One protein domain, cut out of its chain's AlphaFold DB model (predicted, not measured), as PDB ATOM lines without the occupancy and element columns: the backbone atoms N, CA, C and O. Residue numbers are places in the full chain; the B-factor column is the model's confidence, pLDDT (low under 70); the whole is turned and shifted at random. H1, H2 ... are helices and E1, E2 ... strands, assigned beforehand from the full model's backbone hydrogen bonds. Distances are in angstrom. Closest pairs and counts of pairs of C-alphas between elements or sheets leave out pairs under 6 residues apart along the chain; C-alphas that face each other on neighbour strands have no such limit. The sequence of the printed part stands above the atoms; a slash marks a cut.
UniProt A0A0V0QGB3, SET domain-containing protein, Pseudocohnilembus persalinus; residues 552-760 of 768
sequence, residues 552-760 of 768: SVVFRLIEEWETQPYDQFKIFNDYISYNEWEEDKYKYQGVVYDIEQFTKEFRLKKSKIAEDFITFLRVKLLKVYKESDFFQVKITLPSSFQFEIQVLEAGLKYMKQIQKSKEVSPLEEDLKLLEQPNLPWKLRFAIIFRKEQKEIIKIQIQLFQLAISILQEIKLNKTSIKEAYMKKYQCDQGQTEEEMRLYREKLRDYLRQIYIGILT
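AT A GLANCE: This is residues 552 to 760 of the 768 residues of the protein "SET domain-containing protein" of Pseudocohnilembus persalinus (UniProt A0A0V0QGB3). One very long helix, H5, is the spine: H3 packs along it, H4 folds back on its first part, and H6 and H7 pack on it farther along. A two-stranded ribbon, E1 and E4, leads from H5 to a head of low confidence made of the hairpin E2 and E3, the short H1 and the long loop 559 to 584. The printed part has 209 residues, with eight named helices and four named strands in the order E1 E2 E3 H1 E4 H2 H3 H4 H5 H6 H7 H8; E1 - E4 and E2 - E3 are two antiparallel sheets, and the class is mostly helix. It is compact, with a radius of gyration of the C-alphas of 19.2 A, yet flat, spanning 58 by 51 by 22 A.

IN THESE COORDINATES: E1 is residues 552 to 558, 20.0 A long, from C-alpha 552 at (1.803, 12.342, -0.120). E2 is residues 585 to 588, E3 591 to 594, H1 595 to 598 and E4 599 to 605, 19.8 A long. H2 is residues 611 to 622, 16.3 A long; H3 is 641 to 662, 31.3 A; H4 is 667 to 674. H5, residues 681 to 717, runs 53.0 A from (19.647, 18.201, 10.374) to (-3.898, -2.191, -32.474). H6 is residues 721 to 726, H7 737 to 746 and H8 748 to 759.

HOW THE PARTS SIT: The hub H5 touches H3 at a shallow tilt of 19 degrees, opposite ways, closest at the C-alphas of Leu 652 and Phe 704, 5.8 A. H4 and H5 form a helical hairpin, closest at the C-alphas of Asp 670 and Ile 687, 5.8 A. With residues 710 to 714 alone H5 touches H6, at a steep tilt of 52 degrees; the closest C-alphas are Ile 710 and Ala 724, 5.5 A. H5 and H7 only just touch, with 3 pairs of C-alphas within 8 A, the closest Leu 703 and Tyr 743, 6.5 A. H8 is close to H5 but not clearly touching, the C-alphas of Ala 707 and Leu 751 being 7.9 A apart. H2 touches H3 at a steep tilt of 63 degrees, closest at the C-alphas of Leu 617 and Val 647, 6.1 A. E1 and E4 are antiparallel, with N 555 and O 602 at 3.0 A; the closest C-alphas of E1 and H5 are Val 553 and Gln 693, 5.8 A. In the hairpin E2 and E3, N 586 and O 593 are 2.8 A apart; both strands are apart from H5. In H2 to H8 every O i to N i+4 pair is within hydrogen-bond range; H1 is too short for such a pair, and its one O i to N i+3 pair is not within range.

THE WHOLE: The C-alphas of Ser 628 and Asn 678 are the two farthest apart, 62.3 A. The printed part has no cut; the links E1 to E2 and H2 to H3 are long, and residues 733 to 739, of which 737 to 739 belong to H7, stand free. Mean pLDDT of the printed part is 81.2, with 48 residues under 70, among them 559 to 598.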
ATOM      1  N   SER A 552       2.700  11.805   0.898       91.62
ATOM      2  CA  SER A 552       1.803  12.342  -0.120       91.62
ATOM      3  C   SER A 552       2.102  13.776  -0.507       91.62
ATOM      4  O   SER A 552       2.534  14.579   0.312       91.62
ATOM      5  N   VAL A 553       1.753  14.106  -1.750       90.44
ATOM      6  CA  VAL A 553       1.677  15.491  -2.221       90.44
ATOM      7  C   VAL A 553       0.216  15.888  -2.311       90.44
ATOM      8  O   VAL A 553      -0.583  15.194  -2.939       90.44
ATOM      9  N   VAL A 554      -0.124  17.006  -1.684       86.56
ATOM     10  CA  VAL A 554      -1.467  17.582  -1.704       86.56
ATOM     11  C   VAL A 554      -1.496  18.750  -2.683       86.56
ATOM     12  O   VAL A 554      -0.544  19.523  -2.732       86.56
ATOM     13  N   PHE A 555      -2.577  18.885  -3.450       85.12
ATOM     14  CA  PHE A 555      -2.850  20.056  -4.286       85.12
ATOM     15  C   PHE A 555      -4.358  20.319  -4.358       85.12
ATOM     16  O   PHE A 555      -5.160  19.411  -4.141       85.12
ATOM     17  N   ARG A 556      -4.756  21.558  -4.662       80.38
ATOM     18  CA  ARG A 556      -6.167  21.971  -4.747       80.38
ATOM     19  C   ARG A 556      -6.518  22.458  -6.148       80.38
ATOM     20  O   ARG A 556      -5.689  23.081  -6.809       80.38
ATOM     21  N   LEU A 557      -7.742  22.174  -6.591       77.19
ATOM     22  CA  LEU A 557      -8.303  22.680  -7.849       77.19
ATOM     23  C   LEU A 557      -9.644  23.362  -7.608       77.19
ATOM     24  O   LEU A 557     -10.419  22.909  -6.769       77.19
ATOM     25  N   ILE A 558      -9.944  24.398  -8.393       72.12
ATOM     26  CA  ILE A 558     -11.217  25.126  -8.306       72.12
ATOM     27  C   ILE A 558     -12.403  24.216  -8.672       72.12
ATOM     28  O   ILE A 558     -12.387  23.512  -9.687       72.12
ATOM     29  N   GLU A 559     -13.452  24.274  -7.862       67.38
ATOM     30  CA  GLU A 559     -14.741  23.601  -7.991       67.38
ATOM     31  C   GLU A 559     -15.801  24.590  -8.533       67.38
ATOM     32  O   GLU A 559     -16.742  24.971  -7.849       67.38
ATOM     33  N   GLU A 560     -15.650  25.097  -9.762       62.38
ATOM     34  CA  GLU A 560     -16.676  25.983 -10.350       62.38
ATOM     35  C   GLU A 560     -17.964  25.191 -10.689       62.38
ATOM     36  O   GLU A 560     -17.965  24.306 -11.563       62.38
ATOM     37  N   TRP A 561     -19.078  25.544 -10.030       53.81
ATOM     38  CA  TRP A 561     -20.402  24.938 -10.246       53.81
ATOM     39  C   TRP A 561     -21.469  25.876 -10.844       53.81
ATOM     40  O   TRP A 561     -22.403  25.361 -11.457       53.81
ATOM     41  N   GLU A 562     -21.328  27.210 -10.802       44.34
ATOM     42  CA  GLU A 562     -22.385  28.133 -11.270       44.34
ATOM     43  C   GLU A 562     -21.993  29.087 -12.428       44.34
ATOM     44  O   GLU A 562     -21.249  30.046 -12.278       44.34
ATOM     45  N   THR A 563     -22.626  28.827 -13.582       43.84
ATOM     46  CA  THR A 563     -23.199  29.744 -14.603       43.84
ATOM     47  C   THR A 563     -22.372  30.873 -15.256       43.84
ATOM     48  O   THR A 563     -22.470  32.026 -14.860       43.84
ATOM     49  N   GLN A 564     -21.724  30.582 -16.394       41.94
ATOM     50  CA  GLN A 564     -21.594  31.409 -17.627       41.94
ATOM     51  C   GLN A 564     -20.909  30.537 -18.719       41.94
ATOM     52  O   GLN A 564     -20.434  29.456 -18.364       41.94
ATOM     53  N   PRO A 565     -20.886  30.893 -20.030       41.69
ATOM     54  CA  PRO A 565     -20.490  29.965 -21.097       41.69
ATOM     55  C   PRO A 565     -19.119  29.347 -20.819       41.69
ATOM     56  O   PRO A 565     -18.111  30.043 -20.723       41.69
ATOM     57  N   TYR A 566     -19.124  28.029 -20.641       46.72
ATOM     58  CA  TYR A 566     -17.983  27.250 -20.184       46.72
ATOM     59  C   TYR A 566     -16.889  27.256 -21.263       46.72
ATOM     60  O   TYR A 566     -17.075  26.702 -22.348       46.72
ATOM     61  N   ASP A 567     -15.769  27.927 -20.989       47.56
ATOM     62  CA  ASP A 567     -14.652  28.062 -21.925       47.56
ATOM     63  C   ASP A 567     -13.686  26.873 -21.786       47.56
ATOM     64  O   ASP A 567     -13.053  26.671 -20.750       47.56
ATOM     65  N   GLN A 568     -13.547  26.097 -22.860       43.56
ATOM     66  CA  GLN A 568     -12.625  24.962 -22.974       43.56
ATOM     67  C   GLN A 568     -11.155  25.320 -22.675       43.56
ATOM     68  O   GLN A 568     -10.392  24.455 -22.243       43.56
ATOM     69  N   PHE A 569     -10.753  26.584 -22.856       44.50
ATOM     70  CA  PHE A 569      -9.398  27.049 -22.548       44.50
ATOM     71  C   PHE A 569      -9.163  27.282 -21.045       44.50
ATOM     72  O   PHE A 569      -8.008  27.293 -20.616       44.50
ATOM     73  N   LYS A 570     -10.223  27.399 -20.226       51.62
ATOM     74  CA  LYS A 570     -10.123  27.600 -18.767       51.62
ATOM     75  C   LYS A 570      -9.884  26.319 -17.968       51.62
ATOM     76  O   LYS A 570      -9.268  26.394 -16.917       51.62
ATOM     77  N   ILE A 571     -10.235  25.145 -18.507       48.25
ATOM     78  CA  ILE A 571     -10.100  23.826 -17.841       48.25
ATOM     79  C   ILE A 571      -8.674  23.539 -17.348       48.25
ATOM     80  O   ILE A 571      -8.480  22.699 -16.476       48.25
ATOM     81  N   PHE A 572      -7.667  24.211 -17.911       48.53
ATOM     82  CA  PHE A 572      -6.258  24.040 -17.564       48.53
ATOM     83  C   PHE A 572      -5.654  25.206 -16.768       48.53
ATOM     84  O   PHE A 572      -4.467  25.159 -16.465       48.53
ATOM     85  N   ASN A 573      -6.450  26.227 -16.436       51.62
ATOM     86  CA  ASN A 573      -6.038  27.391 -15.646       51.62
ATOM     87  C   ASN A 573      -6.611  27.362 -14.214       51.62
ATOM     88  O   ASN A 573      -6.398  28.303 -13.461       51.62
ATOM     89  N   ASP A 574      -7.292  26.279 -13.826       57.22
ATOM     90  CA  ASP A 574      -7.930  26.112 -12.508       57.22
ATOM     91  C   ASP A 574      -6.956  25.656 -11.404       57.22
ATOM     92  O   ASP A 574      -7.363  25.411 -10.263       57.22
ATOM     93  N   TYR A 575      -5.678  25.470 -11.754       55.31
ATOM     94  CA  TYR A 575      -4.620  25.229 -10.783       55.31
ATOM     95  C   TYR A 575      -4.325  26.536 -10.056       55.31
ATOM     96  O   TYR A 575      -3.769  27.463 -10.645       55.31
ATOM     97  N   ILE A 576      -4.669  26.591  -8.773       55.72
ATOM     98  CA  ILE A 576      -4.337  27.739  -7.937       55.72
ATOM     99  C   ILE A 576      -2.869  27.616  -7.544       55.72
ATOM    100  O   ILE A 576      -2.466  26.669  -6.862       55.72
ATOM    101  N   SER A 577      -2.059  28.575  -7.984       53.47
ATOM    102  CA  SER A 577      -0.684  28.686  -7.511       53.47
ATOM    103  C   SER A 577      -0.696  29.098  -6.039       53.47
ATOM    104  O   SER A 577      -1.410  30.022  -5.662       53.47
ATOM    105  N   TYR A 578       0.117  28.453  -5.202       53.69
ATOM    106  CA  TYR A 578       0.181  28.746  -3.763       53.69
ATOM    107  C   TYR A 578       0.518  30.211  -3.442       53.69
ATOM    108  O   TYR A 578       0.142  30.714  -2.392       53.69
ATOM    109  N   ASN A 579       1.182  30.911  -4.364       47.31
ATOM    110  CA  ASN A 579       1.542  32.322  -4.206       47.31
ATOM    111  C   ASN A 579       0.340  33.281  -4.348       47.31
ATOM    112  O   ASN A 579       0.507  34.481  -4.170       47.31
ATOM    113  N   GLU A 580      -0.846  32.779  -4.706       48.81
ATOM    114  CA  GLU A 580      -2.080  33.568  -4.869       48.81
ATOM    115  C   GLU A 580      -2.976  33.534  -3.614       48.81
ATOM    116  O   GLU A 580      -4.141  33.928  -3.671       48.81
ATOM    117  N   TRP A 581      -2.461  33.018  -2.494       53.09
ATOM    118  CA  TRP A 581      -3.203  32.823  -1.250       53.09
ATOM    119  C   TRP A 581      -2.938  33.976  -0.275       53.09
ATOM    120  O   TRP A 581      -1.828  34.116   0.233       53.09
ATOM    121  N   GLU A 582      -3.965  34.764   0.045       49.94
ATOM    122  CA  GLU A 582      -3.955  35.677   1.197       49.94
ATOM    123  C   GLU A 582      -4.997  35.177   2.212       49.94
ATOM    124  O   GLU A 582      -6.183  35.136   1.900       49.94
ATOM    125  N   GLU A 583      -4.576  34.785   3.421       54.16
ATOM    126  CA  GLU A 583      -5.473  34.517   4.571       54.16
ATOM    127  C   GLU A 583      -6.670  33.568   4.294       54.16
ATOM    128  O   GLU A 583      -7.821  33.928   4.548       54.16
ATOM    129  N   ASP A 584      -6.422  32.376   3.730       53.69
ATOM    130  CA  ASP A 584      -7.461  31.378   3.356       53.69
ATOM    131  C   ASP A 584      -8.500  31.857   2.351       53.69
ATOM    132  O   ASP A 584      -9.526  31.212   2.114       53.69
ATOM    133  N   LYS A 585      -8.212  32.983   1.710       56.28
ATOM    134  CA  LYS A 585      -9.087  33.572   0.727       56.28
ATOM    135  C   LYS A 585      -8.443  33.532  -0.644       56.28
ATOM    136  O   LYS A 585      -7.298  33.930  -0.843       56.28
ATOM    137  N   TYR A 586      -9.220  33.078  -1.616       59.62
ATOM    138  CA  TYR A 586      -8.879  33.160  -3.024       59.62
ATOM    139  C   TYR A 586      -9.593  34.358  -3.643       59.62
ATOM    140  O   TYR A 586     -10.818  34.483  -3.558       59.62
ATOM    141  N   LYS A 587      -8.831  35.263  -4.265       57.44
ATOM    142  CA  LYS A 587      -9.400  36.420  -4.956       57.44
ATOM    143  C   LYS A 587      -9.613  36.095  -6.429       57.44
ATOM    144  O   LYS A 587      -8.687  36.176  -7.232       57.44
ATOM    145  N   TYR A 588     -10.853  35.800  -6.796       55.09
ATOM    146  CA  TYR A 588     -11.244  35.526  -8.175       55.09
ATOM    147  C   TYR A 588     -12.169  36.618  -8.696       55.09
ATOM    148  O   TYR A 588     -13.188  36.930  -8.085       55.09
ATOM    149  N   GLN A 589     -11.800  37.236  -9.823       54.22
ATOM    150  CA  GLN A 589     -12.578  38.311 -10.462       54.22
ATOM    151  C   GLN A 589     -12.953  39.471  -9.511       54.22
ATOM    152  O   GLN A 589     -13.992  40.107  -9.657       54.22
ATOM    153  N   GLY A 590     -12.095  39.764  -8.528       53.25
ATOM    154  CA  GLY A 590     -12.321  40.829  -7.545       53.25
ATOM    155  C   GLY A 590     -13.184  40.429  -6.343       53.25
ATOM    156  O   GLY A 590     -13.290  41.224  -5.410       53.25
ATOM    157  N   VAL A 591     -13.731  39.210  -6.325       52.22
ATOM    158  CA  VAL A 591     -14.468  38.634  -5.195       52.22
ATOM    159  C   VAL A 591     -13.541  37.724  -4.393       52.22
ATOM    160  O   VAL A 591     -12.684  37.037  -4.943       52.22
ATOM    161  N   VAL A 592     -13.684  37.775  -3.073       59.06
ATOM    162  CA  VAL A 592     -12.856  37.062  -2.100       59.06
ATOM    163  C   VAL A 592     -13.653  35.857  -1.611       59.06
ATOM    164  O   VAL A 592     -14.726  36.025  -1.034       59.06
ATOM    165  N   TYR A 593     -13.135  34.662  -1.860       60.28
ATOM    166  CA  TYR A 593     -13.793  33.392  -1.568       60.28
ATOM    167  C   TYR A 593     -13.006  32.604  -0.531       60.28
ATOM    168  O   TYR A 593     -11.786  32.568  -0.611       60.28
ATOM    169  N   ASP A 594     -13.690  31.937   0.394       61.41
ATOM    170  CA  ASP A 594     -13.061  30.951   1.280       61.41
ATOM    171  C   ASP A 594     -12.586  29.756   0.445       61.41
ATOM    172  O   ASP A 594     -13.377  29.130  -0.265       61.41
ATOM    173  N   ILE A 595     -11.289  29.453   0.490       62.97
ATOM    174  CA  ILE A 595     -10.682  28.436  -0.368       62.97
ATOM    175  C   ILE A 595     -11.338  27.055  -0.194       62.97
ATOM    176  O   ILE A 595     -11.441  26.309  -1.169       62.97
ATOM    177  N   GLU A 596     -11.831  26.716   1.001       62.94
ATOM    178  CA  GLU A 596     -12.472  25.418   1.252       62.94
ATOM    179  C   GLU A 596     -13.854  25.294   0.612       62.94
ATOM    180  O   GLU A 596     -14.312  24.187   0.342       62.94
ATOM    181  N   GLN A 597     -14.525  26.418   0.358       62.59
ATOM    182  CA  GLN A 597     -15.876  26.429  -0.209       62.59
ATOM    183  C   GLN A 597     -15.871  26.292  -1.737       62.59
ATOM    184  O   GLN A 597     -16.890  25.938  -2.324       62.59
ATOM    185  N   PHE A 598     -14.738  26.586  -2.385       64.81
ATOM    186  CA  PHE A 598     -14.634  26.694  -3.845       64.81
ATOM    187  C   PHE A 598     -13.533  25.831  -4.443       64.81
ATOM    188  O   PHE A 598     -13.296  25.902  -5.649       64.81
ATOM    189  N   THR A 599     -12.825  25.041  -3.640       70.19
ATOM    190  CA  THR A 599     -11.758  24.176  -4.135       70.19
ATOM    191  C   THR A 599     -11.877  22.779  -3.568       70.19
ATOM    192  O   THR A 599     -12.326  22.573  -2.445       70.19
ATOM    193  N   LYS A 600     -11.419  21.811  -4.356       77.56
ATOM    194  CA  LYS A 600     -11.290  20.427  -3.933       77.56
ATOM    195  C   LYS A 600      -9.826  20.056  -3.798       77.56
ATOM    196  O   LYS A 600      -9.027  20.285  -4.708       77.56
ATOM    197  N   GLU A 601      -9.504  19.453  -2.666       81.38
ATOM    198  CA  GLU A 601      -8.187  18.914  -2.375       81.38
ATOM    199  C   GLU A 601      -8.011  17.504  -2.952       81.38
ATOM    200  O   GLU A 601      -8.915  16.667  -2.902       81.38
ATOM    201  N   PHE A 602      -6.830  17.248  -3.510       86.56
ATOM    202  CA  PHE A 602      -6.418  15.963  -4.054       86.56
ATOM    203  C   PHE A 602      -5.079  15.548  -3.470       86.56
ATOM    204  O   PHE A 602      -4.188  16.371  -3.249       86.56
ATOM    205  N   ARG A 603      -4.922  14.234  -3.294       88.12
ATOM    206  CA  ARG A 603      -3.732  13.624  -2.714       88.12
ATOM    207  C   ARG A 603      -3.074  12.671  -3.706       88.12
ATOM    208  O   ARG A 603      -3.698  11.736  -4.206       88.12
ATOM    209  N   LEU A 604      -1.794  12.898  -3.972       92.62
ATOM    210  CA  LEU A 604      -0.933  12.020  -4.758       92.62
ATOM    211  C   LEU A 604      -0.162  11.098  -3.813       92.62
ATOM    212  O   LEU A 604       0.386  11.563  -2.815       92.62
ATOM    213  N   LYS A 605      -0.089   9.804  -4.137       90.94
ATOM    214  CA  LYS A 605       0.639   8.785  -3.359       90.94
ATOM    215  C   LYS A 605       1.659   8.068  -4.247       90.94
ATOM    216  O   LYS A 605       1.492   8.002  -5.465       90.94
ATOM    217  N   LYS A 606       2.693   7.467  -3.647       90.31
ATOM    218  CA  LYS A 606       3.628   6.582  -4.372       90.31
ATOM    219  C   LYS A 606       2.966   5.259  -4.771       90.31
ATOM    220  O   LYS A 606       3.383   4.636  -5.744       90.31
ATOM    221  N   SER A 607       1.983   4.787  -4.007       85.69
ATOM    222  CA  SER A 607       1.429   3.426  -4.078       85.69
ATOM    223  C   SER A 607       0.459   3.182  -5.240       85.69
ATOM    224  O   SER A 607       0.392   2.053  -5.711       85.69
ATOM    225  N   LYS A 608      -0.229   4.211  -5.751       88.31
ATOM    226  CA  LYS A 608      -1.297   4.075  -6.763       88.31
ATOM    227  C   LYS A 608      -1.455   5.329  -7.624       88.31
ATOM    228  O   LYS A 608      -1.030   6.409  -7.217       88.31
ATOM    229  N   ILE A 609      -2.087   5.202  -8.794       93.38
ATOM    230  CA  ILE A 609      -2.480   6.363  -9.616       93.38
ATOM    231  C   ILE A 609      -3.585   7.173  -8.914       93.38
ATOM    232  O   ILE A 609      -4.393   6.615  -8.173       93.38
ATOM    233  N   ALA A 610      -3.623   8.492  -9.120       92.44
ATOM    234  CA  ALA A 610      -4.583   9.395  -8.480       92.44
ATOM    235  C   ALA A 610      -6.031   9.243  -9.013       92.44
ATOM    236  O   ALA A 610      -6.540  10.094  -9.743       92.44
ATOM    237  N   GLU A 611      -6.717   8.160  -8.642       87.12
ATOM    238  CA  GLU A 611      -8.061   7.808  -9.135       87.12
ATOM    239  C   GLU A 611      -9.157   8.830  -8.784       87.12
ATOM    240  O   GLU A 611     -10.023   9.113  -9.616       87.12
ATOM    241  N   ASP A 612      -9.125   9.424  -7.587       83.50
ATOM    242  CA  ASP A 612     -10.103  10.455  -7.202       83.50
ATOM    243  C   ASP A 612      -9.935  11.731  -8.031       83.50
ATOM    244  O   ASP A 612     -10.922  12.360  -8.426       83.50
ATOM    245  N   PHE A 613      -8.688  12.071  -8.366       89.75
ATOM    246  CA  PHE A 613      -8.381  13.162  -9.282       89.75
ATOM    247  C   PHE A 613      -8.845  12.844 -10.710       89.75
ATOM    248  O   PHE A 613      -9.515  13.666 -11.332       89.75
ATOM    249  N   ILE A 614      -8.598  11.627 -11.208       91.12
ATOM    250  CA  ILE A 614      -9.114  11.166 -12.510       91.12
ATOM    251  C   ILE A 614     -10.646  11.255 -12.549       91.12
ATOM    252  O   ILE A 614     -11.220  11.764 -13.511       91.12
ATOM    253  N   THR A 615     -11.321  10.821 -11.483       83.94
ATOM    254  CA  THR A 615     -12.784  10.894 -11.358       83.94
ATOM    255  C   THR A 615     -13.278  12.339 -11.419       83.94
ATOM    256  O   THR A 615     -14.250  12.636 -12.113       83.94
ATOM    257  N   PHE A 616     -12.602  13.260 -10.732       82.88
ATOM    258  CA  PHE A 616     -12.918  14.686 -10.812       82.88
ATOM    259  C   PHE A 616     -12.732  15.249 -12.227       82.88
ATOM    260  O   PHE A 616     -13.599  15.971 -12.724       82.88
ATOM    261  N   LEU A 617     -11.647  14.876 -12.911       84.81
ATOM    262  CA  LEU A 617     -11.408  15.287 -14.293       84.81
ATOM    263  C   LEU A 617     -12.488  14.775 -15.247       84.81
ATOM    264  O   LEU A 617     -12.901  15.530 -16.124       84.81
ATOM    265  N   ARG A 618     -12.999  13.550 -15.060       84.25
ATOM    266  CA  ARG A 618     -14.147  13.050 -15.838       84.25
ATOM    267  C   ARG A 618     -15.355  13.969 -15.685       84.25
ATOM    268  O   ARG A 618     -15.944  14.355 -16.686       84.25
ATOM    269  N   VAL A 619     -15.699  14.370 -14.461       76.25
ATOM    270  CA  VAL A 619     -16.835  15.278 -14.216       76.25
ATOM    271  C   VAL A 619     -16.632  16.624 -14.917       76.25
ATOM    272  O   VAL A 619     -17.546  17.107 -15.586       76.25
ATOM    273  N   LYS A 620     -15.437  17.217 -14.807       74.81
ATOM    274  CA  LYS A 620     -15.129  18.496 -15.466       74.81
ATOM    275  C   LYS A 620     -15.176  18.395 -16.988       74.81
ATOM    276  O   LYS A 620     -15.867  19.178 -17.634       74.81
ATOM    277  N   LEU A 621     -14.471  17.423 -17.559       77.94
ATOM    278  CA  LEU A 621     -14.355  17.271 -19.008       77.94
ATOM    279  C   LEU A 621     -15.670  16.844 -19.654       77.94
ATOM    280  O   LEU A 621     -15.932  17.233 -20.790       77.94
ATOM    281  N   LEU A 622     -16.535  16.124 -18.934       73.81
ATOM    282  CA  LEU A 622     -17.856  15.764 -19.439       73.81
ATOM    283  C   LEU A 622     -18.665  17.010 -19.827       73.81
ATOM    284  O   LEU A 622     -19.319  16.999 -20.860       73.81
ATOM    285  N   LYS A 623     -18.559  18.126 -19.090       69.00
ATOM    286  CA  LYS A 623     -19.297  19.370 -19.399       69.00
ATOM    287  C   LYS A 623     -18.996  19.934 -20.797       69.00
ATOM    288  O   LYS A 623     -19.829  20.642 -21.359       69.00
ATOM    289  N   VAL A 624     -17.824  19.628 -21.360       68.25
ATOM    290  CA  VAL A 624     -17.382  20.108 -22.683       68.25
ATOM    291  C   VAL A 624     -17.244  19.009 -23.724       68.25
ATOM    292  O   VAL A 624     -16.914  19.299 -24.874       68.25
ATOM    293  N   TYR A 625     -17.485  17.758 -23.348       73.50
ATOM    294  CA  TYR A 625     -17.323  16.634 -24.250       73.50
ATOM    295  C   TYR A 625     -18.470  16.617 -25.266       73.50
ATOM    296  O   TYR A 625     -19.629  16.423 -24.911       73.50
ATOM    297  N   LYS A 626     -18.154  16.867 -26.541       75.75
ATOM    298  CA  LYS A 626     -19.139  16.994 -27.637       75.75
ATOM    299  C   LYS A 626     -19.088  15.843 -28.641       75.75
ATOM    300  O   LYS A 626     -19.688  15.929 -29.709       75.75
ATOM    301  N   GLU A 627     -18.363  14.780 -28.317       77.12
ATOM    302  CA  GLU A 627     -18.211  13.636 -29.208       77.12
ATOM    303  C   GLU A 627     -19.466  12.758 -29.236       77.12
ATOM    304  O   GLU A 627     -20.284  12.736 -28.314       77.12
ATOM    305  N   SER A 628     -19.602  11.986 -30.314       75.75
ATOM    306  CA  SER A 628     -20.776  11.134 -30.564       75.75
ATOM    307  C   SER A 628     -21.032  10.055 -29.499       75.75
ATOM    308  O   SER A 628     -22.154   9.566 -29.361       75.75
ATOM    309  N   ASP A 629     -20.014   9.677 -28.730       73.56
ATOM    310  CA  ASP A 629     -20.088   8.667 -27.674       73.56
ATOM    311  C   ASP A 629     -20.366   9.254 -26.279       73.56
ATOM    312  O   ASP A 629     -20.390   8.495 -25.308       73.56
ATOM    313  N   PHE A 630     -20.650  10.560 -26.169       68.94
ATOM    314  CA  PHE A 630     -20.985  11.250 -24.915       68.94
ATOM    315  C   PHE A 630     -22.024  10.498 -24.065       68.94
ATOM    316  O   PHE A 630     -21.834  10.315 -22.867       68.94
ATOM    317  N   PHE A 631     -23.080   9.962 -24.686       66.31
ATOM    318  CA  PHE A 631     -24.143   9.206 -24.000       66.31
ATOM    319  C   PHE A 631     -23.673   7.908 -23.325       66.31
ATOM    320  O   PHE A 631     -24.428   7.282 -22.582       66.31
ATOM    321  N   GLN A 632     -22.464   7.444 -23.637       67.25
ATOM    322  CA  GLN A 632     -21.886   6.219 -23.094       67.25
ATOM    323  C   GLN A 632     -20.880   6.489 -21.973       67.25
ATOM    324  O   GLN A 632     -20.419   5.519 -21.355       67.25
ATOM    325  N   VAL A 633     -20.516   7.757 -21.751       72.06
ATOM    326  CA  VAL A 633     -19.537   8.201 -20.756       72.06
ATOM    327  C   VAL A 633     -20.118   8.079 -19.347       72.06
ATOM    328  O   VAL A 633     -21.276   8.413 -19.117       72.06
ATOM    329  N   LYS A 634     -19.310   7.576 -18.413       69.44
ATOM    330  CA  LYS A 634     -19.608   7.494 -16.981       69.44
ATOM    331  C   LYS A 634     -18.553   8.264 -16.196       69.44
ATOM    332  O   LYS A 634     -17.410   8.371 -16.643       69.44
ATOM    333  N   ILE A 635     -18.916   8.778 -15.024       69.81
ATOM    334  CA  ILE A 635     -17.977   9.535 -14.175       69.81
ATOM    335  C   ILE A 635     -17.228   8.622 -13.194       69.81
ATOM    336  O   ILE A 635     -16.049   8.835 -12.915       69.81
ATOM    337  N   THR A 636     -17.865   7.549 -12.728       68.44
ATOM    338  CA  THR A 636     -17.296   6.584 -11.770       68.44
ATOM    339  C   THR A 636     -16.440   5.496 -12.417       68.44
ATOM    340  O   THR A 636     -15.633   4.880 -11.727       68.44
ATOM    341  N   LEU A 637     -16.573   5.262 -13.727       78.25
ATOM    342  CA  LEU A 637     -15.880   4.183 -14.436       78.25
ATOM    343  C   LEU A 637     -15.484   4.613 -15.861       78.25
ATOM    344  O   LEU A 637     -16.324   5.188 -16.552       78.25
ATOM    345  N   PRO A 638     -14.275   4.276 -16.351       83.94
ATOM    346  CA  PRO A 638     -13.917   4.471 -17.753       83.94
ATOM    347  C   PRO A 638     -14.911   3.761 -18.665       83.94
ATOM    348  O   PRO A 638     -15.135   2.567 -18.509       83.94
ATOM    349  N   SER A 639     -15.505   4.446 -19.634       81.06
ATOM    350  CA  SER A 639     -16.506   3.811 -20.506       81.06
ATOM    351  C   SER A 639     -16.382   4.171 -21.986       81.06
ATOM    352  O   SER A 639     -17.097   3.602 -22.815       81.06
ATOM    353  N   SER A 640     -15.442   5.048 -22.331       88.38
ATOM    354  CA  SER A 640     -15.032   5.356 -23.697       88.38
ATOM    355  C   SER A 640     -13.512   5.452 -23.762       88.38
ATOM    356  O   SER A 640     -12.898   6.108 -22.925       88.38
ATOM    357  N   PHE A 641     -12.909   4.842 -24.787       90.00
ATOM    358  CA  PHE A 641     -11.480   5.009 -25.058       90.00
ATOM    359  C   PHE A 641     -11.114   6.461 -25.363       90.00
ATOM    360  O   PHE A 641     -10.074   6.931 -24.922       90.00
ATOM    361  N   GLN A 642     -11.928   7.148 -26.170       90.00
ATOM    362  CA  GLN A 642     -11.643   8.518 -26.588       90.00
ATOM    363  C   GLN A 642     -11.675   9.452 -25.381       90.00
ATOM    364  O   GLN A 642     -10.713  10.179 -25.150       90.00
ATOM    365  N   PHE A 643     -12.745   9.371 -24.592       90.00
ATOM    366  CA  PHE A 643     -12.905  10.204 -23.412       90.00
ATOM    367  C   PHE A 643     -11.844   9.911 -22.348       90.00
ATOM    368  O   PHE A 643     -11.230  10.837 -21.829       90.00
ATOM    369  N   GLU A 644     -11.569   8.637 -22.050       93.94
ATOM    370  CA  GLU A 644     -10.611   8.297 -20.991       93.94
ATOM    371  C   GLU A 644      -9.177   8.714 -21.352       93.94
ATOM    372  O   GLU A 644      -8.442   9.185 -20.488       93.94
ATOM    373  N   ILE A 645      -8.783   8.621 -22.631       94.94
ATOM    374  CA  ILE A 645      -7.485   9.145 -23.087       94.94
ATOM    375  C   ILE A 645      -7.419  10.665 -22.878       94.94
ATOM    376  O   ILE A 645      -6.431  11.140 -22.327       94.94
ATOM    377  N   GLN A 646      -8.474  11.420 -23.221       92.50
ATOM    378  CA  GLN A 646      -8.519  12.873 -22.982       92.50
ATOM    379  C   GLN A 646      -8.425  13.220 -21.487       92.50
ATOM    380  O   GLN A 646      -7.724  14.160 -21.108       92.50
ATOM    381  N   VAL A 647      -9.095  12.449 -20.625       92.94
ATOM    382  CA  VAL A 647      -9.029  12.598 -19.163       92.94
ATOM    383  C   VAL A 647      -7.606  12.373 -18.654       92.94
ATOM    384  O   VAL A 647      -7.089  13.182 -17.883       92.94
ATOM    385  N   LEU A 648      -6.952  11.299 -19.099       96.62
ATOM    386  CA  LEU A 648      -5.583  10.984 -18.701       96.62
ATOM    387  C   LEU A 648      -4.570  12.008 -19.232       96.62
ATOM    388  O   LEU A 648      -3.661  12.396 -18.501       96.62
ATOM    389  N   GLU A 649      -4.727  12.488 -20.467       95.81
ATOM    390  CA  GLU A 649      -3.888  13.547 -21.046       95.81
ATOM    391  C   GLU A 649      -4.037  14.868 -20.281       95.81
ATOM    392  O   GLU A 649      -3.040  15.543 -20.000       95.81
ATOM    393  N   ALA A 650      -5.264  15.211 -19.875       91.69
ATOM    394  CA  ALA A 650      -5.510  16.357 -19.013       91.69
ATOM    395  C   ALA A 650      -4.832  16.187 -17.647       91.69
ATOM    396  O   ALA A 650      -4.124  17.090 -17.197       91.69
ATOM    397  N   GLY A 651      -4.974  15.017 -17.018       94.38
ATOM    398  CA  GLY A 651      -4.303  14.697 -15.758       94.38
ATOM    399  C   GLY A 651      -2.781  14.777 -15.863       94.38
ATOM    400  O   GLY A 651      -2.140  15.395 -15.014       94.38
ATOM    401  N   LEU A 652      -2.197  14.264 -16.949       96.56
ATOM    402  CA  LEU A 652      -0.763  14.364 -17.223       96.56
ATOM    403  C   LEU A 652      -0.297  15.822 -17.341       96.56
ATOM    404  O   LEU A 652       0.781  16.166 -16.850       96.56
ATOM    405  N   LYS A 653      -1.094  16.691 -17.974       93.19
ATOM    406  CA  LYS A 653      -0.793  18.128 -18.058       93.19
ATOM    407  C   LYS A 653      -0.771  18.778 -16.672       93.19
ATOM    408  O   LYS A 653       0.174  19.507 -16.379       93.19
ATOM    409  N   TYR A 654      -1.738  18.455 -15.812       90.81
ATOM    410  CA  TYR A 654      -1.746  18.901 -14.416       90.81
ATOM    411  C   TYR A 654      -0.526  18.396 -13.640       90.81
ATOM    412  O   TYR A 654       0.149  19.191 -12.992       90.81
ATOM    413  N   MET A 655      -0.175  17.111 -13.757       94.31
ATOM    414  CA  MET A 655       1.001  16.557 -13.072       94.31
ATOM    415  C   MET A 655       2.301  17.264 -13.487       94.31
ATOM    416  O   MET A 655       3.128  17.571 -12.633       94.31
ATOM    417  N   LYS A 656       2.464  17.601 -14.774       93.06
ATOM    418  CA  LYS A 656       3.614  18.386 -15.266       93.06
ATOM    419  C   LYS A 656       3.618  19.831 -14.758       93.06
ATOM    420  O   LYS A 656       4.681  20.397 -14.522       93.06
ATOM    421  N   GLN A 657       2.448  20.442 -14.587       88.56
ATOM    422  CA  GLN A 657       2.341  21.777 -13.998       88.56
ATOM    423  C   GLN A 657       2.712  21.765 -12.508       88.56
ATOM    424  O   GLN A 657       3.458  22.637 -12.068       88.56
ATOM    425  N   ILE A 658       2.257  20.753 -11.764       88.56
ATOM    426  CA  ILE A 658       2.627  20.534 -10.357       88.56
ATOM    427  C   ILE A 658       4.131  20.249 -10.238       88.56
ATOM    428  O   ILE A 658       4.792  20.782  -9.355       88.56
ATOM    429  N   GLN A 659       4.706  19.465 -11.154       91.31
ATOM    430  CA  GLN A 659       6.156  19.259 -11.207       91.31
ATOM    431  C   GLN A 659       6.895  20.595 -11.321       91.31
ATOM    432  O   GLN A 659       7.772  20.882 -10.513       91.31
ATOM    433  N   LYS A 660       6.486  21.451 -12.264       87.62
ATOM    434  CA  LYS A 660       7.104  22.767 -12.461       87.62
ATOM    435  C   LYS A 660       6.980  23.675 -11.230       87.62
ATOM    436  O   LYS A 660       7.879  24.473 -10.993       87.62
ATOM    437  N   SER A 661       5.888  23.587 -10.467       82.75
ATOM    438  CA  SER A 661       5.718  24.394  -9.250       82.75
ATOM    439  C   SER A 661       6.552  23.884  -8.069       82.75
ATOM    440  O   SER A 661       6.927  24.684  -7.217       82.75
ATOM    441  N   LYS A 662       6.861  22.582  -8.024       82.31
ATOM    442  CA  LYS A 662       7.636  21.941  -6.947       82.31
ATOM    443  C   LYS A 662       9.136  21.803  -7.249       82.31
ATOM    444  O   LYS A 662       9.934  21.644  -6.329       82.31
ATOM    445  N   GLU A 663       9.556  21.908  -8.507       81.94
ATOM    446  CA  GLU A 663      10.969  21.935  -8.921       81.94
ATOM    447  C   GLU A 663      11.590  23.339  -8.792       81.94
ATOM    448  O   GLU A 663      12.187  23.866  -9.727       81.94
ATOM    449  N   VAL A 664      11.470  23.955  -7.610       82.25
ATOM    450  CA  VAL A 664      12.215  25.189  -7.284       82.25
ATOM    451  C   VAL A 664      13.725  24.909  -7.261       82.25
ATOM    452  O   VAL A 664      14.524  25.726  -7.709       82.25
ATOM    453  N   SER A 665      14.103  23.722  -6.784       85.31
ATOM    454  CA  SER A 665      15.443  23.131  -6.883       85.31
ATOM    455  C   SER A 665      15.388  21.820  -7.692       85.31
ATOM    456  O   SER A 665      14.402  21.083  -7.578       85.31
ATOM    457  N   PRO A 666      16.404  21.466  -8.500       87.44
ATOM    458  CA  PRO A 666      16.460  20.168  -9.175       87.44
ATOM    459  C   PRO A 666      16.617  18.995  -8.194       87.44
ATOM    460  O   PRO A 666      17.329  19.099  -7.199       87.44
ATOM    461  N   LEU A 667      16.009  17.841  -8.499       87.56
ATOM    462  CA  LEU A 667      16.141  16.622  -7.679       87.56
ATOM    463  C   LEU A 667      17.607  16.174  -7.524       87.56
ATOM    464  O   LEU A 667      18.008  15.736  -6.453       87.56
ATOM    465  N   GLU A 668      18.419  16.308  -8.573       89.12
ATOM    466  CA  GLU A 668      19.842  15.942  -8.537       89.12
ATOM    467  C   GLU A 668      20.658  16.798  -7.561       89.12
ATOM    468  O   GLU A 668      21.627  16.315  -6.980       89.12
ATOM    469  N   GLU A 669      20.282  18.065  -7.377       90.25
ATOM    470  CA  GLU A 669      20.932  18.956  -6.415       90.25
ATOM    471  C   GLU A 669      20.584  18.547  -4.982       90.25
ATOM    472  O   GLU A 669      21.480  18.386  -4.155       90.25
ATOM    473  N   ASP A 670      19.301  18.287  -4.716       92.06
ATOM    474  CA  ASP A 670      18.840  17.781  -3.421       92.06
ATOM    475  C   ASP A 670      19.529  16.454  -3.054       92.06
ATOM    476  O   ASP A 670      19.992  16.283  -1.926       92.06
ATOM    477  N   LEU A 671      19.666  15.524  -4.006       90.19
ATOM    478  CA  LEU A 671      20.366  14.255  -3.777       90.19
ATOM    479  C   LEU A 671      21.843  14.473  -3.411       90.19
ATOM    480  O   LEU A 671      22.313  13.899  -2.431       90.19
ATOM    481  N   LYS A 672      22.549  15.365  -4.120       90.38
ATOM    482  CA  LYS A 672      23.942  15.730  -3.796       90.38
ATOM    483  C   LYS A 672      24.077  16.379  -2.418       90.38
ATOM    484  O   LYS A 672      25.082  16.175  -1.744       90.38
ATOM    485  N   LEU A 673      23.090  17.164  -1.982       89.88
ATOM    486  CA  LEU A 673      23.088  17.734  -0.632       89.88
ATOM    487  C   LEU A 673      22.977  16.635   0.434       89.88
ATOM    488  O   LEU A 673      23.699  16.684   1.427       89.88
ATOM    489  N   LEU A 674      22.128  15.622   0.226       87.44
ATOM    490  CA  LEU A 674      21.934  14.522   1.186       87.44
ATOM    491  C   LEU A 674      23.164  13.619   1.365       87.44
ATOM    492  O   LEU A 674      23.264  12.942   2.397       87.44
ATOM    493  N   GLU A 675      24.087  13.630   0.403       84.81
ATOM    494  CA  GLU A 675      25.386  12.948   0.476       84.81
ATOM    495  C   GLU A 675      26.380  13.660   1.409       84.81
ATOM    496  O   GLU A 675      27.353  13.048   1.854       84.81
ATOM    497  N   GLN A 676      26.148  14.932   1.753       83.88
ATOM    498  CA  GLN A 676      27.049  15.684   2.624       83.88
ATOM    499  C   GLN A 676      26.934  15.197   4.081       83.88
ATOM    500  O   GLN A 676      25.857  15.289   4.676       83.88
ATOM    501  N   PRO A 677      28.033  14.732   4.710       74.88
ATOM    502  CA  PRO A 677      27.989  14.187   6.070       74.88
ATOM    503  C   PRO A 677      27.644  15.244   7.127       74.88
ATOM    504  O   PRO A 677      26.991  14.927   8.116       74.88
ATOM    505  N   ASN A 678      28.017  16.503   6.883       79.62
ATOM    506  CA  ASN A 678      27.835  17.622   7.813       79.62
ATOM    507  C   ASN A 678      26.593  18.472   7.500       79.62
ATOM    508  O   ASN A 678      26.525  19.634   7.905       79.62
ATOM    509  N   LEU A 679      25.627  17.935   6.745       84.44
ATOM    510  CA  LEU A 679      24.402  18.663   6.424       84.44
ATOM    511  C   LEU A 679      23.605  18.931   7.718       84.44
ATOM    512  O   LEU A 679      23.239  17.968   8.399       84.44
ATOM    513  N   PRO A 680      23.294  20.197   8.062       88.19
ATOM    514  CA  PRO A 680      22.497  20.506   9.245       88.19
ATOM    515  C   PRO A 680      21.168  19.749   9.221       88.19
ATOM    516  O   PRO A 680      20.485  19.737   8.200       88.19
ATOM    517  N   TRP A 681      20.779  19.135  10.337       85.81
ATOM    518  CA  TRP A 681      19.647  18.201  10.374       85.81
ATOM    519  C   TRP A 681      18.311  18.834   9.936       85.81
ATOM    520  O   TRP A 681      17.538  18.188   9.233       85.81
ATOM    521  N   LYS A 682      18.065  20.114  10.265       90.38
ATOM    522  CA  LYS A 682      16.878  20.854   9.795       90.38
ATOM    523  C   LYS A 682      16.866  20.972   8.273       90.38
ATOM    524  O   LYS A 682      15.886  20.630   7.617       90.38
ATOM    525  N   LEU A 683      17.999  21.378   7.697       91.75
ATOM    526  CA  LEU A 683      18.154  21.426   6.247       91.75
ATOM    527  C   LEU A 683      18.004  20.024   5.646       91.75
ATOM    528  O   LEU A 683      17.284  19.871   4.670       91.75
ATOM    529  N   ARG A 684      18.587  18.987   6.259       90.81
ATOM    530  CA  ARG A 684      18.431  17.589   5.828       90.81
ATOM    531  C   ARG A 684      16.961  17.177   5.740       90.81
ATOM    532  O   ARG A 684      16.567  16.630   4.715       90.81
ATOM    533  N   PHE A 685      16.141  17.471   6.750       92.50
ATOM    534  CA  PHE A 685      14.703  17.182   6.700       92.50
ATOM    535  C   PHE A 685      13.975  17.970   5.613       92.50
ATOM    536  O   PHE A 685      13.115  17.403   4.938       92.50
ATOM    537  N   ALA A 686      14.358  19.225   5.391       94.12
ATOM    538  CA  ALA A 686      13.813  20.024   4.304       94.12
ATOM    539  C   ALA A 686      14.159  19.444   2.922       94.12
ATOM    540  O   ALA A 686      13.284  19.318   2.070       94.12
ATOM    541  N   ILE A 687      15.402  18.999   2.714       94.06
ATOM    542  CA  ILE A 687      15.824  18.352   1.466       94.06
ATOM    543  C   ILE A 687      15.129  16.996   1.266       94.06
ATOM    544  O   ILE A 687      14.658  16.714   0.164       94.06
ATOM    545  N   ILE A 688      15.002  16.174   2.318       93.69
ATOM    546  CA  ILE A 688      14.241  14.913   2.254       93.69
ATOM    547  C   ILE A 688      12.798  15.199   1.833       93.69
ATOM    548  O   ILE A 688      12.302  14.576   0.901       93.69
ATOM    549  N   PHE A 689      12.144  16.183   2.452       94.69
ATOM    550  CA  PHE A 689      10.774  16.558   2.103       94.69
ATOM    551  C   PHE A 689      10.634  16.931   0.617       94.69
ATOM    552  O   PHE A 689       9.781  16.380  -0.080       94.69
ATOM    553  N   ARG A 690      11.517  17.799   0.096       94.25
ATOM    554  CA  ARG A 690      11.536  18.177  -1.330       94.25
ATOM    555  C   ARG A 690      11.726  16.962  -2.246       94.25
ATOM    556  O   ARG A 690      10.985  16.820  -3.222       94.25
ATOM    557  N   LYS A 691      12.699  16.089  -1.943       94.00
ATOM    558  CA  LYS A 691      12.971  14.847  -2.695       94.00
ATOM    559  C   LYS A 691      11.708  13.994  -2.791       94.00
ATOM    560  O   LYS A 691      11.303  13.626  -3.892       94.00
ATOM    561  N   GLU A 692      11.087  13.692  -1.654       93.50
ATOM    562  CA  GLU A 692       9.943  12.777  -1.586       93.50
ATOM    563  C   GLU A 692       8.736  13.323  -2.367       93.50
ATOM    564  O   GLU A 692       8.104  12.576  -3.123       93.50
ATOM    565  N   GLN A 693       8.471  14.636  -2.286       93.44
ATOM    566  CA  GLN A 693       7.429  15.280  -3.091       93.44
ATOM    567  C   GLN A 693       7.694  15.136  -4.600       93.44
ATOM    568  O   GLN A 693       6.803  14.737  -5.358       93.44
ATOM    569  N   LYS A 694       8.926  15.423  -5.044       94.00
ATOM    570  CA  LYS A 694       9.328  15.326  -6.459       94.00
ATOM    571  C   LYS A 694       9.211  13.893  -6.979       94.00
ATOM    572  O   LYS A 694       8.717  13.676  -8.086       94.00
ATOM    573  N   GLU A 695       9.597  12.907  -6.174       93.56
ATOM    574  CA  GLU A 695       9.452  11.491  -6.520       93.56
ATOM    575  C   GLU A 695       7.994  11.069  -6.683       93.56
ATOM    576  O   GLU A 695       7.666  10.397  -7.662       93.56
ATOM    577  N   ILE A 696       7.104  11.481  -5.772       95.12
ATOM    578  CA  ILE A 696       5.666  11.196  -5.886       95.12
ATOM    579  C   ILE A 696       5.125  11.740  -7.210       95.12
ATOM    580  O   ILE A 696       4.442  11.018  -7.938       95.12
ATOM    581  N   ILE A 697       5.460  12.984  -7.554       95.25
ATOM    582  CA  ILE A 697       4.999  13.620  -8.794       95.25
ATOM    583  C   ILE A 697       5.563  12.894 -10.022       95.25
ATOM    584  O   ILE A 697       4.809  12.589 -10.948       95.25
ATOM    585  N   LYS A 698       6.856  12.543 -10.017       94.69
ATOM    586  CA  LYS A 698       7.495  11.768 -11.093       94.69
ATOM    587  C   LYS A 698       6.808  10.414 -11.298       94.69
ATOM    588  O   LYS A 698       6.529  10.039 -12.436       94.69
ATOM    589  N   ILE A 699       6.484   9.710 -10.211       95.75
ATOM    590  CA  ILE A 699       5.735   8.447 -10.256       95.75
ATOM    591  C   ILE A 699       4.352   8.673 -10.873       95.75
ATOM    592  O   ILE A 699       3.960   7.921 -11.758       95.75
ATOM    593  N   GLN A 700       3.619   9.713 -10.467       97.31
ATOM    594  CA  GLN A 700       2.302   9.996 -11.045       97.31
ATOM    595  C   GLN A 700       2.389  10.283 -12.547       97.31
ATOM    596  O   GLN A 700       1.638   9.686 -13.315       97.31
ATOM    597  N   ILE A 701       3.337  11.115 -12.990       97.31
ATOM    598  CA  ILE A 701       3.589  11.373 -14.418       97.31
ATOM    599  C   ILE A 701       3.803  10.056 -15.175       97.31
ATOM    600  O   ILE A 701       3.156   9.835 -16.202       97.31
ATOM    601  N   GLN A 702       4.645   9.167 -14.639       97.38
ATOM    602  CA  GLN A 702       4.905   7.858 -15.231       97.38
ATOM    603  C   GLN A 702       3.637   7.000 -15.327       97.38
ATOM    604  O   GLN A 702       3.378   6.394 -16.367       97.38
ATOM    605  N   LEU A 703       2.823   6.959 -14.267       97.88
ATOM    606  CA  LEU A 703       1.577   6.188 -14.240       97.88
ATOM    607  C   LEU A 703       0.564   6.707 -15.269       97.88
ATOM    608  O   LEU A 703      -0.025   5.903 -15.991       97.88
ATOM    609  N   PHE A 704       0.405   8.028 -15.399       98.19
ATOM    610  CA  PHE A 704      -0.446   8.630 -16.432       98.19
ATOM    611  C   PHE A 704       0.067   8.310 -17.846       98.19
ATOM    612  O   PHE A 704      -0.715   7.883 -18.694       98.19
ATOM    613  N   GLN A 705       1.371   8.457 -18.110       98.12
ATOM    614  CA  GLN A 705       1.967   8.143 -19.418       98.12
ATOM    615  C   GLN A 705       1.803   6.670 -19.800       98.12
ATOM    616  O   GLN A 705       1.461   6.353 -20.943       98.12
ATOM    617  N   LEU A 706       2.041   5.766 -18.848       98.00
ATOM    618  CA  LEU A 706       1.887   4.331 -19.051       98.00
ATOM    619  C   LEU A 706       0.419   3.963 -19.296       98.00
ATOM    620  O   LEU A 706       0.133   3.231 -20.242       98.00
ATOM    621  N   ALA A 707      -0.515   4.513 -18.514       97.56
ATOM    622  CA  ALA A 707      -1.945   4.304 -18.729       97.56
ATOM    623  C   ALA A 707      -2.370   4.756 -20.137       97.56
ATOM    624  O   ALA A 707      -2.954   3.962 -20.872       97.56
ATOM    625  N   ILE A 708      -2.002   5.975 -20.557       97.94
ATOM    626  CA  ILE A 708      -2.287   6.493 -21.908       97.94
ATOM    627  C   ILE A 708      -1.754   5.538 -22.982       97.94
ATOM    628  O   ILE A 708      -2.497   5.162 -23.888       97.94
ATOM    629  N   SER A 709      -0.497   5.106 -22.851       97.81
ATOM    630  CA  SER A 709       0.156   4.220 -23.823       97.81
ATOM    631  C   SER A 709      -0.557   2.869 -23.938       97.81
ATOM    632  O   SER A 709      -0.795   2.388 -25.045       97.81
ATOM    633  N   ILE A 710      -0.970   2.286 -22.805       96.44
ATOM    634  CA  ILE A 710      -1.741   1.036 -22.767       96.44
ATOM    635  C   ILE A 710      -3.108   1.213 -23.436       96.44
ATOM    636  O   ILE A 710      -3.483   0.399 -24.281       96.44
ATOM    637  N   LEU A 711      -3.859   2.276 -23.117       95.75
ATOM    638  CA  LEU A 711      -5.167   2.513 -23.746       95.75
ATOM    639  C   LEU A 711      -5.046   2.745 -25.255       95.75
ATOM    640  O   LEU A 711      -5.868   2.230 -26.014       95.75
ATOM    641  N   GLN A 712      -4.052   3.520 -25.694       96.25
ATOM    642  CA  GLN A 712      -3.813   3.792 -27.112       96.25
ATOM    643  C   GLN A 712      -3.459   2.511 -27.872       96.25
ATOM    644  O   GLN A 712      -4.016   2.271 -28.942       96.25
ATOM    645  N   GLU A 713      -2.605   1.666 -27.294       96.25
ATOM    646  CA  GLU A 713      -2.232   0.365 -27.849       96.25
ATOM    647  C   GLU A 713      -3.464  -0.521 -28.075       96.25
ATOM    648  O   GLU A 713      -3.698  -0.982 -29.193       96.25
ATOM    649  N   ILE A 714      -4.313  -0.669 -27.054       94.56
ATOM    650  CA  ILE A 714      -5.550  -1.459 -27.147       94.56
ATOM    651  C   ILE A 714      -6.509  -0.848 -28.182       94.56
ATOM    652  O   ILE A 714      -7.109  -1.557 -28.995       94.56
ATOM    653  N   LYS A 715      -6.667   0.482 -28.184       93.44
ATOM    654  CA  LYS A 715      -7.594   1.186 -29.081       93.44
ATOM    655  C   LYS A 715      -7.199   1.035 -30.552       93.44
ATOM    656  O   LYS A 715      -8.078   0.741 -31.373       93.44
ATOM    657  N   LEU A 716      -5.922   1.270 -30.864       94.44
ATOM    658  CA  LEU A 716      -5.380   1.337 -32.223       94.44
ATOM    659  C   LEU A 716      -5.075  -0.053 -32.784       94.44
ATOM    660  O   LEU A 716      -5.501  -0.358 -33.896       94.44
ATOM    661  N   ASN A 717      -4.410  -0.903 -32.001       93.44
ATOM    662  CA  ASN A 717      -3.898  -2.191 -32.474       93.44
ATOM    663  C   ASN A 717      -4.803  -3.374 -32.112       93.44
ATOM    664  O   ASN A 717      -4.523  -4.495 -32.525       93.44
ATOM    665  N   LYS A 718      -5.887  -3.142 -31.355       89.25
ATOM    666  CA  LYS A 718      -6.826  -4.186 -30.897       89.25
ATOM    667  C   LYS A 718      -6.150  -5.318 -30.115       89.25
ATOM    668  O   LYS A 718      -6.687  -6.418 -30.036       89.25
ATOM    669  N   THR A 719      -4.994  -5.037 -29.527       90.25
ATOM    670  CA  THR A 719      -4.278  -5.939 -28.627       90.25
ATOM    671  C   THR A 719      -5.095  -6.198 -27.373       90.25
ATOM    672  O   THR A 719      -5.860  -5.345 -26.907       90.25
ATOM    673  N   SER A 720      -4.938  -7.391 -26.805       89.50
ATOM    674  CA  SER A 720      -5.561  -7.695 -25.522       89.50
ATOM    675  C   SER A 720      -4.973  -6.806 -24.418       89.50
ATOM    676  O   SER A 720      -3.814  -6.386 -24.482       89.50
ATOM    677  N   ILE A 721      -5.748  -6.545 -23.360       89.62
ATOM    678  CA  ILE A 721      -5.266  -5.749 -22.218       89.62
ATOM    679  C   ILE A 721      -4.010  -6.357 -21.583       89.62
ATOM    680  O   ILE A 721      -3.126  -5.631 -21.140       89.62
ATOM    681  N   LYS A 722      -3.915  -7.689 -21.585       89.88
ATOM    682  CA  LYS A 722      -2.757  -8.434 -21.100       89.88
ATOM    683  C   LYS A 722      -1.526  -8.180 -21.969       89.88
ATOM    684  O   LYS A 722      -0.476  -7.848 -21.434       89.88
ATOM    685  N   GLU A 723      -1.640  -8.304 -23.288       91.12
ATOM    686  CA  GLU A 723      -0.518  -8.034 -24.196       91.12
ATOM    687  C   GLU A 723      -0.063  -6.576 -24.102       91.12
ATOM    688  O   GLU A 723       1.134  -6.318 -24.018       91.12
ATOM    689  N   ALA A 724      -1.005  -5.629 -24.032       93.62
ATOM    690  CA  ALA A 724      -0.692  -4.217 -23.834       93.62
ATOM    691  C   ALA A 724       0.019  -3.976 -22.487       93.62
ATOM    692  O   ALA A 724       1.045  -3.309 -22.436       93.62
ATOM    693  N   TYR A 725      -0.450  -4.597 -21.401       92.75
ATOM    694  CA  TYR A 725       0.212  -4.545 -20.094       92.75
ATOM    695  C   TYR A 725       1.655  -5.073 -20.131       92.75
ATOM    696  O   TYR A 725       2.538  -4.509 -19.486       92.75
ATOM    697  N   MET A 726       1.916  -6.138 -20.893       91.69
ATOM    698  CA  MET A 726       3.245  -6.757 -20.997       91.69
ATOM    699  C   MET A 726       4.176  -6.031 -21.980       91.69
ATOM    700  O   MET A 726       5.394  -6.188 -21.909       91.69
ATOM    701  N   LYS A 727       3.635  -5.214 -22.890       93.69
ATOM    702  CA  LYS A 727       4.415  -4.478 -23.891       93.69
ATOM    703  C   LYS A 727       5.274  -3.390 -23.241       93.69
ATOM    704  O   LYS A 727       4.868  -2.773 -22.260       93.69
ATOM    705  N   LYS A 728       6.458  -3.139 -23.812       94.94
ATOM    706  CA  LYS A 728       7.319  -1.994 -23.469       94.94
ATOM    707  C   LYS A 728       6.934  -0.765 -24.292       94.94
ATOM    708  O   LYS A 728       6.751  -0.867 -25.507       94.94
ATOM    709  N   TYR A 729       6.872   0.386 -23.640       96.44
ATOM    710  CA  TYR A 729       6.528   1.676 -24.230       96.44
ATOM    711  C   TYR A 729       7.690   2.664 -24.132       96.44
ATOM    712  O   TYR A 729       8.668   2.440 -23.423       96.44
ATOM    713  N   GLN A 730       7.582   3.798 -24.829       95.50
ATOM    714  CA  GLN A 730       8.602   4.848 -24.767       95.50
ATOM    715  C   GLN A 730       8.782   5.396 -23.344       95.50
ATOM    716  O   GLN A 730       9.904   5.686 -22.945       95.50
ATOM    717  N   CYS A 731       7.707   5.486 -22.555       93.56
ATOM    718  CA  CYS A 731       7.791   5.902 -21.155       93.56
ATOM    719  C   CYS A 731       8.492   4.877 -20.245       93.56
ATOM    720  O   CYS A 731       8.794   5.217 -19.111       93.56
ATOM    721  N   ASP A 732       8.770   3.651 -20.704       94.75
ATOM    722  CA  ASP A 732       9.581   2.676 -19.958       94.75
ATOM    723  C   ASP A 732      11.096   2.847 -20.226       94.75
ATOM    724  O   ASP A 732      11.916   2.145 -19.634       94.75
ATOM    725  N   GLN A 733      11.505   3.739 -21.141       93.19
ATOM    726  CA  GLN A 733      12.921   3.920 -21.476       93.19
ATOM    727  C   GLN A 733      13.736   4.368 -20.255       93.19
ATOM    728  O   GLN A 733      13.370   5.309 -19.556       93.19
ATOM    729  N   GLY A 734      14.868   3.697 -20.025       89.56
ATOM    730  CA  GLY A 734      15.761   3.970 -18.895       89.56
ATOM    731  C   GLY A 734      15.345   3.319 -17.573       89.56
ATOM    732  O   GLY A 734      16.112   3.394 -16.621       89.56
ATOM    733  N   GLN A 735      14.185   2.658 -17.513       92.75
ATOM    734  CA  GLN A 735      13.750   1.917 -16.329       92.75
ATOM    735  C   GLN A 735      14.352   0.514 -16.289       92.75
ATOM    736  O   GLN A 735      14.525  -0.159 -17.311       92.75
ATOM    737  N   THR A 736      14.611   0.043 -15.077       93.31
ATOM    738  CA  THR A 736      14.887  -1.362 -14.791       93.31
ATOM    739  C   THR A 736      13.630  -2.218 -14.994       93.31
ATOM    740  O   THR A 736      12.496  -1.734 -14.971       93.31
ATOM    741  N   GLU A 737      13.803  -3.534 -15.154       89.56
ATOM    742  CA  GLU A 737      12.652  -4.449 -15.216       89.56
ATOM    743  C   GLU A 737      11.816  -4.436 -13.930       89.56
ATOM    744  O   GLU A 737      10.609  -4.675 -13.968       89.56
ATOM    745  N   GLU A 738      12.454  -4.175 -12.790       89.69
ATOM    746  CA  GLU A 738      11.788  -4.076 -11.498       89.69
ATOM    747  C   GLU A 738      10.848  -2.870 -11.453       89.69
ATOM    748  O   GLU A 738       9.661  -3.035 -11.161       89.69
ATOM    749  N   GLU A 739      11.341  -1.690 -11.833       91.75
ATOM    750  CA  GLU A 739      10.544  -0.461 -11.921       91.75
ATOM    751  C   GLU A 739       9.377  -0.621 -12.897       91.75
ATOM    752  O   GLU A 739       8.235  -0.297 -12.567       91.75
ATOM    753  N   MET A 740       9.630  -1.214 -14.068       93.44
ATOM    754  CA  MET A 740       8.580  -1.487 -15.045       93.44
ATOM    755  C   MET A 740       7.443  -2.339 -14.465       93.44
ATOM    756  O   MET A 740       6.265  -2.044 -14.704       93.44
ATOM    757  N   ARG A 741       7.777  -3.422 -13.745       91.19
ATOM    758  CA  ARG A 741       6.789  -4.311 -13.107       91.19
ATOM    759  C   ARG A 741       6.063  -3.594 -11.974       91.19
ATOM    760  O   ARG A 741       4.853  -3.755 -11.834       91.19
ATOM    761  N   LEU A 742       6.782  -2.776 -11.209       90.69
ATOM    762  CA  LEU A 742       6.229  -1.967 -10.134       90.69
ATOM    763  C   LEU A 742       5.179  -0.972 -10.658       90.69
ATOM    764  O   LEU A 742       4.058  -0.968 -10.158       90.69
ATOM    765  N   TYR A 743       5.477  -0.169 -11.685       94.12
ATOM    766  CA  TYR A 743       4.504   0.790 -12.234       94.12
ATOM    767  C   TYR A 743       3.263   0.112 -12.815       94.12
ATOM    768  O   TYR A 743       2.145   0.599 -12.654       94.12
ATOM    769  N   ARG A 744       3.448  -1.047 -13.444       92.44
ATOM    770  CA  ARG A 744       2.354  -1.877 -13.948       92.44
ATOM    771  C   ARG A 744       1.471  -2.420 -12.822       92.44
ATOM    772  O   ARG A 744       0.250  -2.383 -12.946       92.44
ATOM    773  N   GLU A 745       2.052  -2.887 -11.717       89.06
ATOM    774  CA  GLU A 745       1.301  -3.290 -10.517       89.06
ATOM    775  C   GLU A 745       0.485  -2.121  -9.942       89.06
ATOM    776  O   GLU A 745      -0.700  -2.293  -9.668       89.06
ATOM    777  N   LYS A 746       1.065  -0.917  -9.861       90.56
ATOM    778  CA  LYS A 746       0.378   0.299  -9.376       90.56
ATOM    779  C   LYS A 746      -0.813   0.732 -10.239       90.56
ATOM    780  O   LYS A 746      -1.672   1.474  -9.768       90.56
ATOM    781  N   LEU A 747      -0.876   0.283 -11.496       91.88
ATOM    782  CA  LEU A 747      -2.012   0.494 -12.401       91.88
ATOM    783  C   LEU A 747      -3.033  -0.649 -12.382       91.88
ATOM    784  O   LEU A 747      -4.068  -0.527 -13.035       91.88
ATOM    785  N   ARG A 748      -2.778  -1.758 -11.675       85.75
ATOM    786  CA  ARG A 748      -3.589  -2.988 -11.733       85.75
ATOM    787  C   ARG A 748      -5.081  -2.728 -11.535       85.75
ATOM    788  O   ARG A 748      -5.890  -3.191 -12.341       85.75
ATOM    789  N   ASP A 749      -5.441  -1.981 -10.499       82.62
ATOM    790  CA  ASP A 749      -6.842  -1.714 -10.162       82.62
ATOM    791  C   ASP A 749      -7.506  -0.758 -11.160       82.62
ATOM    792  O   ASP A 749      -8.654  -0.970 -11.561       82.62
ATOM    793  N   TYR A 750      -6.767   0.233 -11.651       88.12
ATOM    794  CA  TYR A 750      -7.252   1.151 -12.678       88.12
ATOM    795  C   TYR A 750      -7.427   0.461 -14.047       88.12
ATOM    796  O   TYR A 750      -8.451   0.625 -14.711       88.12
ATOM    797  N   LEU A 751      -6.500  -0.413 -14.451       89.06
ATOM    798  CA  LEU A 751      -6.627  -1.235 -15.666       89.06
ATOM    799  C   LEU A 751      -7.806  -2.205 -15.587       89.06
ATOM    800  O   LEU A 751      -8.483  -2.453 -16.586       89.06
ATOM    801  N   ARG A 752      -8.101  -2.718 -14.392       84.31
ATOM    802  CA  ARG A 752      -9.302  -3.519 -14.156       84.31
ATOM    803  C   ARG A 752     -10.579  -2.707 -14.388       84.31
ATOM    804  O   ARG A 752     -11.512  -3.223 -14.999       84.31
ATOM    805  N   GLN A 753     -10.619  -1.442 -13.962       83.50
ATOM    806  CA  GLN A 753     -11.744  -0.543 -14.254       83.50
ATOM    807  C   GLN A 753     -11.921  -0.320 -15.761       83.50
ATOM    808  O   GLN A 753     -13.042  -0.389 -16.261       83.50
ATOM    809  N   ILE A 754     -10.821  -0.122 -16.494       85.25
ATOM    810  CA  ILE A 754     -10.828   0.002 -17.960       85.25
ATOM    811  C   ILE A 754     -11.381  -1.261 -18.618       85.25
ATOM    812  O   ILE A 754     -12.236  -1.171 -19.500       85.25
ATOM    813  N   TYR A 755     -10.936  -2.439 -18.178       83.69
ATOM    814  CA  TYR A 755     -11.435  -3.705 -18.705       83.69
ATOM    815  C   TYR A 755     -12.953  -3.832 -18.535       83.69
ATOM    816  O   TYR A 755     -13.667  -4.036 -19.515       83.69
ATOM    817  N   ILE A 756     -13.450  -3.621 -17.315       76.50
ATOM    818  CA  ILE A 756     -14.879  -3.739 -16.993       76.50
ATOM    819  C   ILE A 756     -15.712  -2.695 -17.749       76.50
ATOM    820  O   ILE A 756     -16.811  -2.968 -18.232       76.50
ATOM    821  N   GLY A 757     -15.226  -1.459 -17.802       74.12
ATOM    822  CA  GLY A 757     -16.026  -0.346 -18.287       74.12
ATOM    823  C   GLY A 757     -15.972  -0.136 -19.800       74.12
ATOM    824  O   GLY A 757     -16.946   0.357 -20.377       74.12
ATOM    825  N   ILE A 758     -14.884  -0.552 -20.455       83.19
ATOM    826  CA  ILE A 758     -14.667  -0.364 -21.894       83.19
ATOM    827  C   ILE A 758     -14.672  -1.697 -22.650       83.19
ATOM    828  O   ILE A 758     -15.330  -1.797 -23.685       83.19
ATOM    829  N   LEU A 759     -13.958  -2.716 -22.159       80.62
ATOM    830  CA  LEU A 759     -13.671  -3.937 -22.927       80.62
ATOM    831  C   LEU A 759     -14.735  -5.032 -22.797       80.62
ATOM    832  O   LEU A 759     -14.930  -5.785 -23.747       80.62
ATOM    833  N   THR A 760     -15.452  -5.113 -21.673       72.81
ATOM    834  CA  THR A 760     -16.501  -6.129 -21.454       72.81
ATOM    835  C   THR A 760     -17.916  -5.638 -21.752       72.81
ATOM    836  O   THR A 760     -18.884  -6.336 -21.451       72.81
TER     837      THR A 760